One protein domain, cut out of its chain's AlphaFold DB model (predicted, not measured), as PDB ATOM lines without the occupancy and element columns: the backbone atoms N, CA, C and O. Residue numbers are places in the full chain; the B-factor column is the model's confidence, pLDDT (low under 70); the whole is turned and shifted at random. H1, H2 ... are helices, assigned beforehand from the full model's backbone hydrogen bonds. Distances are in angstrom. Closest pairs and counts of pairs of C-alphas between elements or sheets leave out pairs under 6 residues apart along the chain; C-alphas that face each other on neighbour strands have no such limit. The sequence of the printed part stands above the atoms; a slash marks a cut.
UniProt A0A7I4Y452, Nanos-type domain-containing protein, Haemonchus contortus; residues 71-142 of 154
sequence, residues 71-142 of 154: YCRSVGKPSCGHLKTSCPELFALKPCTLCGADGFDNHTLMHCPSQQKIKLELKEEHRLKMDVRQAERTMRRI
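AT A GLANCE: This is residues 71 to 142 of the 154 residues of the protein "Nanos-type domain-containing protein" of Haemonchus contortus (UniProt A0A7I4Y452). There is little regular structure here: one long helix, H3, stands at the far end of an extended arm, residues 117 to 142 sticking out from a small body of loops that holds the short helices H1 and H2. The printed part has 72 residues with three named helices, H1, H2, H3 along the chain, and no named strand; it is all helix, with only 27 residues in named elements. It is extended, radius of gyration of the C-alphas 21.3 A, spanning 57 by 29 by 16 A.

HOW THE PARTS SIT: Look first at H3, residues 124 to 142, where every O i to N i+4 pair is within hydrogen-bond range. It is apart from H1, residues 71 to 74, and H2, residues 88 to 91, both too short for such a pair. H1 and H2 are close but not clearly touching; their closest C-alphas, Cys 72 and Glu 89, are 7.3 A apart.

IN THESE COORDINATES: Find C-alpha 124 at (-1.012, -0.493, -5.643); H3 runs 26.8 A to C-alpha 142 at (-0.202, -23.218, 8.606). H1 begins at C-alpha 71, (-26.362, 16.162, 16.347).

THE WHOLE: The C-alphas farthest apart, Ala 92 and Ile 142, are 59.2 A apart. Both links are long, 13 and 32 residues. The printed part has no cut, and no printed residue is under pLDDT 70.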
ATOM      1  N   TYR A  71     -27.038  14.937  16.784       90.81
ATOM      2  CA  TYR A  71     -26.362  16.162  16.347       90.81
ATOM      3  C   TYR A  71     -25.990  17.033  17.547       90.81
ATOM      4  O   TYR A  71     -24.804  17.281  17.760       90.81
ATOM      5  N   CYS A  72     -26.966  17.403  18.383       92.38
ATOM      6  CA  CYS A  72     -26.738  18.196  19.594       92.38
ATOM      7  C   CYS A  72     -25.704  17.552  20.517       92.38
ATOM      8  O   CYS A  72     -24.789  18.234  20.974       92.38
ATOM      9  N   ARG A  73     -25.761  16.224  20.687       92.56
ATOM     10  CA  ARG A  73     -24.762  15.477  21.461       92.56
ATOM     11  C   ARG A  73     -23.345  15.653  20.910       92.56
ATOM     12  O   ARG A  73     -22.408  15.803  21.684       92.56
ATOM     13  N   SER A  74     -23.183  15.638  19.586       90.00
ATOM     14  CA  SER A  74     -21.871  15.788  18.937       90.00
ATOM     15  C   SER A  74     -21.290  17.201  19.046       90.00
ATOM     16  O   SER A  74     -20.074  17.351  19.087       90.00
ATOM     17  N   VAL A  75     -22.147  18.223  19.138       90.12
ATOM     18  CA  VAL A  75     -21.736  19.632  19.264       90.12
ATOM     19  C   VAL A  75     -21.711  20.127  20.718       90.12
ATOM     20  O   VAL A  75     -21.487  21.310  20.953       90.12
ATOM     21  N   GLY A  76     -21.949  19.247  21.699       90.19
ATOM     22  CA  GLY A  76     -21.952  19.595  23.126       90.19
ATOM     23  C   GLY A  76     -23.172  20.403  23.584       90.19
ATOM     24  O   GLY A  76     -23.111  21.084  24.605       90.19
ATOM     25  N   LYS A  77     -24.276  20.349  22.831       90.00
ATOM     26  CA  LYS A  77     -25.551  21.008  23.148       90.00
ATOM     27  C   LYS A  77     -26.518  20.048  23.849       90.00
ATOM     28  O   LYS A  77     -26.366  18.832  23.703       90.00
ATOM     29  N   PRO A  78     -27.529  20.559  24.578       90.44
ATOM     30  CA  PRO A  78     -28.552  19.713  25.185       90.44
ATOM     31  C   PRO A  78     -29.214  18.838  24.114       90.44
ATOM     32  O   PRO A  78     -29.828  19.337  23.173       90.44
ATOM     33  N   SER A  79     -29.033  17.522  24.231       88.50
ATOM     34  CA  SER A  79     -29.538  16.541  23.266       88.50
ATOM     35  C   SER A  79     -30.935  16.035  23.596       88.50
ATOM     36  O   SER A  79     -31.561  15.424  22.740       88.50
ATOM     37  N   CYS A  80     -31.422  16.280  24.808       88.19
ATOM     38  CA  CYS A  80     -32.698  15.766  25.270       88.19
ATOM     39  C   CYS A  80     -33.893  16.501  24.635       88.19
ATOM     40  O   CYS A  80     -33.819  17.673  24.251       88.19
ATOM     41  N   GLY A  81     -35.022  15.795  24.536       87.81
ATOM     42  CA  GLY A  81     -36.321  16.385  24.194       87.81
ATOM     43  C   GLY A  81     -36.581  16.612  22.703       87.81
ATOM     44  O   GLY A  81     -37.604  17.199  22.362       87.81
ATOM     45  N   HIS A  82     -35.701  16.158  21.806       88.94
ATOM     46  CA  HIS A  82     -35.935  16.243  20.364       88.94
ATOM     47  C   HIS A  82     -35.143  15.196  19.570       88.94
ATOM     48  O   HIS A  82     -34.117  14.682  20.015       88.94
ATOM     49  N   LEU A  83     -35.608  14.906  18.353       89.25
ATOM     50  CA  LEU A  83     -34.928  14.022  17.408       89.25
ATOM     51  C   LEU A  83     -34.042  14.828  16.454       89.25
ATOM     52  O   LEU A  83     -34.200  16.038  16.306       89.25
ATOM     53  N   LYS A  84     -33.135  14.150  15.739       87.12
ATOM     54  CA  LYS A  84     -32.291  14.789  14.711       87.12
ATOM     55  C   LYS A  84     -33.124  15.482  13.622       87.12
ATOM     56  O   LYS A  84     -32.742  16.552  13.172       87.12
ATOM     57  N   THR A  85     -34.252  14.884  13.229       86.44
ATOM     58  CA  THR A  85     -35.178  15.418  12.213       86.44
ATOM     59  C   THR A  85     -35.944  16.654  12.681       86.44
ATOM     60  O   THR A  85     -36.390  17.441  11.859       86.44
ATOM     61  N   SER A  86     -36.097  16.836  13.994       88.50
ATOM     62  CA  SER A  86     -36.786  17.976  14.604       88.50
ATOM     63  C   SER A  86     -35.823  18.840  15.422       88.50
ATOM     64  O   SER A  86     -36.213  19.429  16.430       88.50
ATOM     65  N   CYS A  87     -34.542  18.856  15.047       91.19
ATOM     66  CA  CYS A  87     -33.509  19.544  15.801       91.19
ATOM     67  C   CYS A  87     -33.507  21.047  15.481       91.19
ATOM     68  O   CYS A  87     -33.190  21.416  14.348       91.19
ATOM     69  N   PRO A  88     -33.793  21.925  16.463       90.75
ATOM     70  CA  PRO A  88     -33.839  23.367  16.224       90.75
ATOM     71  C   PRO A  88     -32.461  23.925  15.857       90.75
ATOM     72  O   PRO A  88     -32.343  24.842  15.053       90.75
ATOM     73  N   GLU A  89     -31.405  23.324  16.405       91.56
ATOM     74  CA  GLU A  89     -30.023  23.706  16.126       91.56
ATOM     75  C   GLU A  89     -29.606  23.371  14.700       91.56
ATOM     76  O   GLU A  89     -28.852  24.125  14.102       91.56
ATOM     77  N   LEU A  90     -30.100  22.256  14.151       90.31
ATOM     78  CA  LEU A  90     -29.849  21.875  12.762       90.31
ATOM     79  C   LEU A  90     -30.631  22.782  11.801       90.31
ATOM     80  O   LEU A  90     -30.103  23.193  10.775       90.31
ATOM     81  N   PHE A  91     -31.865  23.132  12.173       92.06
ATOM     82  CA  PHE A  91     -32.734  24.036  11.419       92.06
ATOM     83  C   PHE A  91     -32.142  25.449  11.309       92.06
ATOM     84  O   PHE A  91     -32.198  26.063  10.248       92.06
ATOM     85  N   ALA A  92     -31.548  25.952  12.396       91.38
ATOM     86  CA  ALA A  92     -30.937  27.279  12.462       91.38
ATOM     87  C   ALA A  92     -29.565  27.376  11.764       91.38
ATOM     88  O   ALA A  92     -28.977  28.461  11.707       91.38
ATOM     89  N   LEU A  93     -29.023  26.268  11.248       90.25
ATOM     90  CA  LEU A  93     -27.795  26.307  10.459       90.25
ATOM     91  C   LEU A  93     -28.017  27.053   9.145       90.25
ATOM     92  O   LEU A  93     -29.117  27.119   8.601       90.25
ATOM     93  N   LYS A  94     -26.915  27.559   8.588       94.12
ATOM     94  CA  LYS A  94     -26.913  28.070   7.216       94.12
ATOM     95  C   LYS A  94     -27.411  26.977   6.255       94.12
ATOM     96  O   LYS A  94     -27.092  25.807   6.483       94.12
ATOM     97  N   PRO A  95     -28.148  27.343   5.194       95.19
ATOM     98  CA  PRO A  95     -28.574  26.390   4.179       95.19
ATOM     99  C   PRO A  95     -27.362  25.691   3.559       95.19
ATOM    100  O   PRO A  95     -26.270  26.268   3.458       95.19
ATOM    101  N   CYS A  96     -27.545  24.443   3.140       95.31
ATOM    102  CA  CYS A  96     -26.469  23.656   2.557       95.31
ATOM    103  C   CYS A  96     -25.937  24.326   1.281       95.31
ATOM    104  O   CYS A  96     -26.672  24.545   0.325       95.31
ATOM    105  N   THR A  97     -24.631  24.592   1.213       94.62
ATOM    106  CA  THR A  97     -24.018  25.297   0.073       94.62
ATOM    107  C   THR A  97     -23.970  24.473  -1.215       94.62
ATOM    108  O   THR A  97     -23.731  25.032  -2.279       94.62
ATOM    109  N   LEU A  98     -24.157  23.150  -1.135       94.69
ATOM    110  CA  LEU A  98     -24.117  22.253  -2.297       94.69
ATOM    111  C   LEU A  98     -25.485  22.043  -2.947       94.69
ATOM    112  O   LEU A  98     -25.558  21.849  -4.154       94.69
ATOM    113  N   CYS A  99     -26.560  22.025  -2.154       95.19
ATOM    114  CA  CYS A  99     -27.906  21.701  -2.644       95.19
ATOM    115  C   CYS A  99     -28.979  22.729  -2.268       95.19
ATOM    116  O   CYS A  99     -30.107  22.607  -2.728       95.19
ATOM    117  N   GLY A 100     -28.654  23.717  -1.434       94.75
ATOM    118  CA  GLY A 100     -29.588  24.744  -0.978       94.75
ATOM    119  C   GLY A 100     -30.582  24.291   0.092       94.75
ATOM    120  O   GLY A 100     -31.394  25.107   0.503       94.75
ATOM    121  N   ALA A 101     -30.532  23.036   0.554       94.31
ATOM    122  CA  ALA A 101     -31.478  22.532   1.549       94.31
ATOM    123  C   ALA A 101     -31.393  23.309   2.872       94.31
ATOM    124  O   ALA A 101     -30.296  23.558   3.388       94.31
ATOM    125  N   ASP A 102     -32.556  23.642   3.422       94.19
ATOM    126  CA  ASP A 102     -32.733  24.402   4.650       94.19
ATOM    127  C   ASP A 102     -33.862  23.820   5.517       94.19
ATOM    128  O   ASP A 102     -34.471  22.791   5.213       94.19
ATOM    129  N   GLY A 103     -34.078  24.434   6.677       90.12
ATOM    130  CA  GLY A 103     -35.135  24.048   7.596       90.12
ATOM    131  C   GLY A 103     -35.073  22.586   8.066       90.12
ATOM    132  O   GLY A 103     -34.100  22.166   8.694       90.12
ATOM    133  N   PHE A 104     -36.135  21.815   7.804       89.50
ATOM    134  CA  PHE A 104     -36.240  20.402   8.210       89.50
ATOM    135  C   PHE A 104     -35.346  19.465   7.389       89.50
ATOM    136  O   PHE A 104     -34.947  18.413   7.889       89.50
ATOM    137  N   ASP A 105     -35.002  19.868   6.165       90.00
ATOM    138  CA  ASP A 105     -34.112  19.124   5.269       90.00
ATOM    139  C   ASP A 105     -32.654  19.602   5.378       90.00
ATOM    140  O   ASP A 105     -31.768  19.133   4.648       90.00
ATOM    141  N   ASN A 106     -32.378  20.522   6.312       93.50
ATOM    142  CA  ASN A 106     -31.036  21.020   6.565       93.50
ATOM    143  C   ASN A 106     -30.116  19.877   7.023       93.50
ATOM    144  O   ASN A 106     -30.478  19.001   7.813       93.50
ATOM    145  N   HIS A 107     -28.894  19.882   6.509       92.12
ATOM    146  CA  HIS A 107     -27.871  18.904   6.823       92.12
ATOM    147  C   HIS A 107     -26.487  19.537   6.723       92.12
ATOM    148  O   HIS A 107     -26.250  20.492   5.985       92.12
ATOM    149  N   THR A 108     -25.528  18.956   7.442       91.75
ATOM    150  CA  THR A 108     -24.128  19.361   7.325       91.75
ATOM    151  C   THR A 108     -23.553  18.937   5.973       91.75
ATOM    152  O   THR A 108     -24.002  17.962   5.369       91.75
ATOM    153  N   LEU A 109     -22.507  19.633   5.517       91.88
ATOM    154  CA  LEU A 109     -21.858  19.398   4.220       91.88
ATOM    155  C   LEU A 109     -21.493  17.921   3.976       91.88
ATOM    156  O   LEU A 109     -21.666  17.418   2.873       91.88
ATOM    157  N   MET A 110     -21.050  17.226   5.029       90.06
ATOM    158  CA  MET A 110     -20.639  15.813   5.013       90.06
ATOM    159  C   MET A 110     -21.789  14.816   4.820       90.06
ATOM    160  O   MET A 110     -21.559  13.624   4.622       90.06
ATOM    161  N   HIS A 111     -23.028  15.279   4.955       90.62
ATOM    162  CA  HIS A 111     -24.234  14.473   4.794       90.62
ATOM    163  C   HIS A 111     -25.063  14.918   3.586       90.62
ATOM    164  O   HIS A 111     -26.201  14.478   3.437       90.62
ATOM    165  N   CYS A 112     -24.508  15.776   2.724       94.06
ATOM    166  CA  CYS A 112     -25.218  16.257   1.552       94.06
ATOM    167  C   CYS A 112     -25.312  15.174   0.468       94.06
ATOM    168  O   CYS A 112     -24.282  14.630   0.066       94.06
ATOM    169  N   PRO A 113     -26.511  14.881  -0.069       92.44
ATOM    170  CA  PRO A 113     -26.660  13.912  -1.155       92.44
ATOM    171  C   PRO A 113     -25.977  14.371  -2.450       92.44
ATOM    172  O   PRO A 113     -25.513  13.536  -3.222       92.44
ATOM    173  N   SER A 114     -25.857  15.685  -2.662       93.00
ATOM    174  CA  SER A 114     -25.144  16.276  -3.801       93.00
ATOM    175  C   SER A 114     -23.620  16.263  -3.633       93.00
ATOM    176  O   SER A 114     -22.902  16.697  -4.534       93.00
ATOM    177  N   GLN A 115     -23.096  15.788  -2.496       92.62
ATOM    178  CA  GLN A 115     -21.657  15.694  -2.279       92.62
ATOM    179  C   GLN A 115     -21.047  14.651  -3.225       92.62
ATOM    180  O   GLN A 115     -21.374  13.461  -3.176       92.62
ATOM    181  N   GLN A 116     -20.119  15.090  -4.079       90.06
ATOM    182  CA  GLN A 116     -19.384  14.189  -4.960       90.06
ATOM    183  C   GLN A 116     -18.532  13.226  -4.130       90.06
ATOM    184  O   GLN A 116     -17.699  13.632  -3.319       90.06
ATOM    185  N   LYS A 117     -18.731  11.924  -4.346       87.50
ATOM    186  CA  LYS A 117     -17.892  10.894  -3.734       87.50
ATOM    187  C   LYS A 117     -16.543  10.907  -4.435       87.50
ATOM    188  O   LYS A 117     -16.432  10.464  -5.576       87.50
ATOM    189  N   ILE A 118     -15.520  11.404  -3.748       88.94
ATOM    190  CA  ILE A 118     -14.146  11.321  -4.237       88.94
ATOM    191  C   ILE A 118     -13.777   9.839  -4.301       88.94
ATOM    192  O   ILE A 118     -13.756   9.142  -3.282       88.94
ATOM    193  N   LYS A 119     -13.507   9.346  -5.510       86.88
ATOM    194  CA  LYS A 119     -12.992   7.996  -5.711       86.88
ATOM    195  C   LYS A 119     -11.528   7.992  -5.281       86.88
ATOM    196  O   LYS A 119     -10.642   8.345  -6.050       86.88
ATOM    197  N   LEU A 120     -11.289   7.630  -4.025       89.06
ATOM    198  CA  LEU A 120      -9.941   7.371  -3.540       89.06
ATOM    199  C   LEU A 120      -9.454   6.074  -4.183       89.06
ATOM    200  O   LEU A 120      -9.921   4.986  -3.842       89.06
ATOM    201  N   GLU A 121      -8.545   6.194  -5.145       90.06
ATOM    202  CA  GLU A 121      -7.910   5.027  -5.742       90.06
ATOM    203  C   GLU A 121      -6.934   4.415  -4.741       90.06
ATOM    204  O   GLU A 121      -6.067   5.084  -4.169       90.06
ATOM    205  N   LEU A 122      -7.109   3.119  -4.489       88.81
ATOM    206  CA  LEU A 122      -6.227   2.385  -3.601       88.81
ATOM    207  C   LEU A 122      -4.879   2.231  -4.308       88.81
ATOM    208  O   LEU A 122      -4.779   1.494  -5.289       88.81
ATOM    209  N   LYS A 123      -3.849   2.919  -3.806       92.88
ATOM    210  CA  LYS A 123      -2.485   2.791  -4.335       92.88
ATOM    211  C   LYS A 123      -2.068   1.320  -4.351       92.88
ATOM    212  O   LYS A 123      -2.262   0.605  -3.365       92.88
ATOM    213  N   GLU A 124      -1.459   0.889  -5.449       94.06
ATOM    214  CA  GLU A 124      -1.012  -0.493  -5.643       94.06
ATOM    215  C   GLU A 124      -0.054  -0.956  -4.535       94.06
ATOM    216  O   GLU A 124      -0.205  -2.047  -3.992       94.06
ATOM    217  N   GLU A 125       0.829  -0.070  -4.078       93.12
ATOM    218  CA  GLU A 125       1.717  -0.319  -2.939       93.12
ATOM    219  C   GLU A 125       0.952  -0.725  -1.663       93.12
ATOM    220  O   GLU A 125       1.368  -1.623  -0.928       93.12
ATOM    221  N   HIS A 126      -0.194  -0.091  -1.392       93.62
ATOM    222  CA  HIS A 126      -1.012  -0.432  -0.229       93.62
ATOM    223  C   HIS A 126      -1.669  -1.809  -0.388       93.62
ATOM    224  O   HIS A 126      -1.767  -2.550   0.590       93.62
ATOM    225  N   ARG A 127      -2.079  -2.176  -1.611       92.75
ATOM    226  CA  ARG A 127      -2.609  -3.517  -1.910       92.75
ATOM    227  C   ARG A 127      -1.563  -4.589  -1.631       92.75
ATOM    228  O   ARG A 127      -1.823  -5.478  -0.825       92.75
ATOM    229  N   LEU A 128      -0.361  -4.420  -2.177       95.06
ATOM    230  CA  LEU A 128       0.752  -5.348  -1.974       95.06
ATOM    231  C   LEU A 128       1.096  -5.511  -0.488       95.06
ATOM    232  O   LEU A 128       1.256  -6.631  -0.005       95.06
ATOM    233  N   LYS A 129       1.134  -4.416   0.283       95.38
ATOM    234  CA  LYS A 129       1.367  -4.490   1.739       95.38
ATOM    235  C   LYS A 129       0.279  -5.278   2.476       95.38
ATOM    236  O   LYS A 129       0.595  -5.980   3.438       95.38
ATOM    237  N   MET A 130      -0.989  -5.162   2.074       94.69
ATOM    238  CA  MET A 130      -2.075  -5.951   2.671       94.69
ATOM    239  C   MET A 130      -1.956  -7.436   2.318       94.69
ATOM    240  O   MET A 130      -2.121  -8.271   3.211       94.69
ATOM    241  N   ASP A 131      -1.600  -7.750   1.072       95.75
ATOM    242  CA  ASP A 131      -1.421  -9.124   0.596       95.75
ATOM    243  C   ASP A 131      -0.259  -9.813   1.316       95.75
ATOM    244  O   ASP A 131      -0.423 -10.924   1.818       95.75
ATOM    245  N   VAL A 132       0.875  -9.126   1.497       96.94
ATOM    246  CA  VAL A 132       2.012  -9.639   2.282       96.94
ATOM    247  C   VAL A 132       1.596  -9.922   3.730       96.94
ATOM    248  O   VAL A 132       1.834 -11.017   4.239       96.94
ATOM    249  N   ARG A 133       0.897  -8.987   4.390       95.25
ATOM    250  CA  ARG A 133       0.388  -9.197   5.763       95.25
ATOM    251  C   ARG A 133      -0.617 -10.344   5.842       95.25
ATOM    252  O   ARG A 133      -0.758 -10.995   6.878       95.25
ATOM    253  N   GLN A 134      -1.395 -10.569   4.788       95.69
ATOM    254  CA  GLN A 134      -2.333 -11.682   4.721       95.69
ATOM    255  C   GLN A 134      -1.610 -13.015   4.503       95.69
ATOM    256  O   GLN A 134      -1.914 -13.978   5.212       95.69
ATOM    257  N   ALA A 135      -0.635 -13.060   3.598       96.31
ATOM    258  CA  ALA A 135       0.215 -14.220   3.361       96.31
ATOM    259  C   ALA A 135       0.967 -14.617   4.637       96.31
ATOM    260  O   ALA A 135       0.902 -15.772   5.046       96.31
ATOM    261  N   GLU A 136       1.562 -13.655   5.344       95.44
ATOM    262  CA  GLU A 136       2.263 -13.900   6.607       95.44
ATOM    263  C   GLU A 136       1.336 -14.491   7.680       95.44
ATOM    264  O   GLU A 136       1.658 -15.503   8.303       95.44
ATOM    265  N   ARG A 137       0.136 -13.917   7.866       94.50
ATOM    266  CA  ARG A 137      -0.869 -14.468   8.796       94.50
ATOM    267  C   ARG A 137      -1.293 -15.883   8.414       94.50
ATOM    268  O   ARG A 137      -1.558 -16.696   9.297       94.50
ATOM    269  N   THR A 138      -1.364 -16.169   7.119       95.50
ATOM    270  CA  THR A 138      -1.738 -17.489   6.605       95.50
ATOM    271  C   THR A 138      -0.620 -18.497   6.850       95.50
ATOM    272  O   THR A 138      -0.885 -19.557   7.409       95.50
ATOM    273  N   MET A 139       0.632 -18.137   6.556       93.19
ATOM    274  CA  MET A 139       1.802 -18.972   6.841       93.19
ATOM    275  C   MET A 139       1.946 -19.269   8.334       93.19
ATOM    276  O   MET A 139       2.151 -20.422   8.702       93.19
ATOM    277  N   ARG A 140       1.751 -18.275   9.211       89.69
ATOM    278  CA  ARG A 140       1.764 -18.494  10.669       89.69
ATOM    279  C   ARG A 140       0.691 -19.490  11.111       89.69
ATOM    280  O   ARG A 140       0.974 -20.345  11.943       89.69
ATOM    281  N   ARG A 141      -0.525 -19.416  10.552       88.94
ATOM    282  CA  ARG A 141      -1.572 -20.409  10.847       88.94
ATOM    283  C   ARG A 141      -1.169 -21.803  10.383       88.94
ATOM    284  O   ARG A 141      -1.311 -22.729  11.165       88.94
ATOM    285  N   ILE A 142      -0.644 -21.930   9.162       90.31
ATOM    286  CA  ILE A 142      -0.202 -23.218   8.606       90.31
ATOM    287  C   ILE A 142       0.915 -23.833   9.464       90.31
ATOM    288  O   ILE A 142       0.868 -25.023   9.765       90.31
TER     289      ILE A 142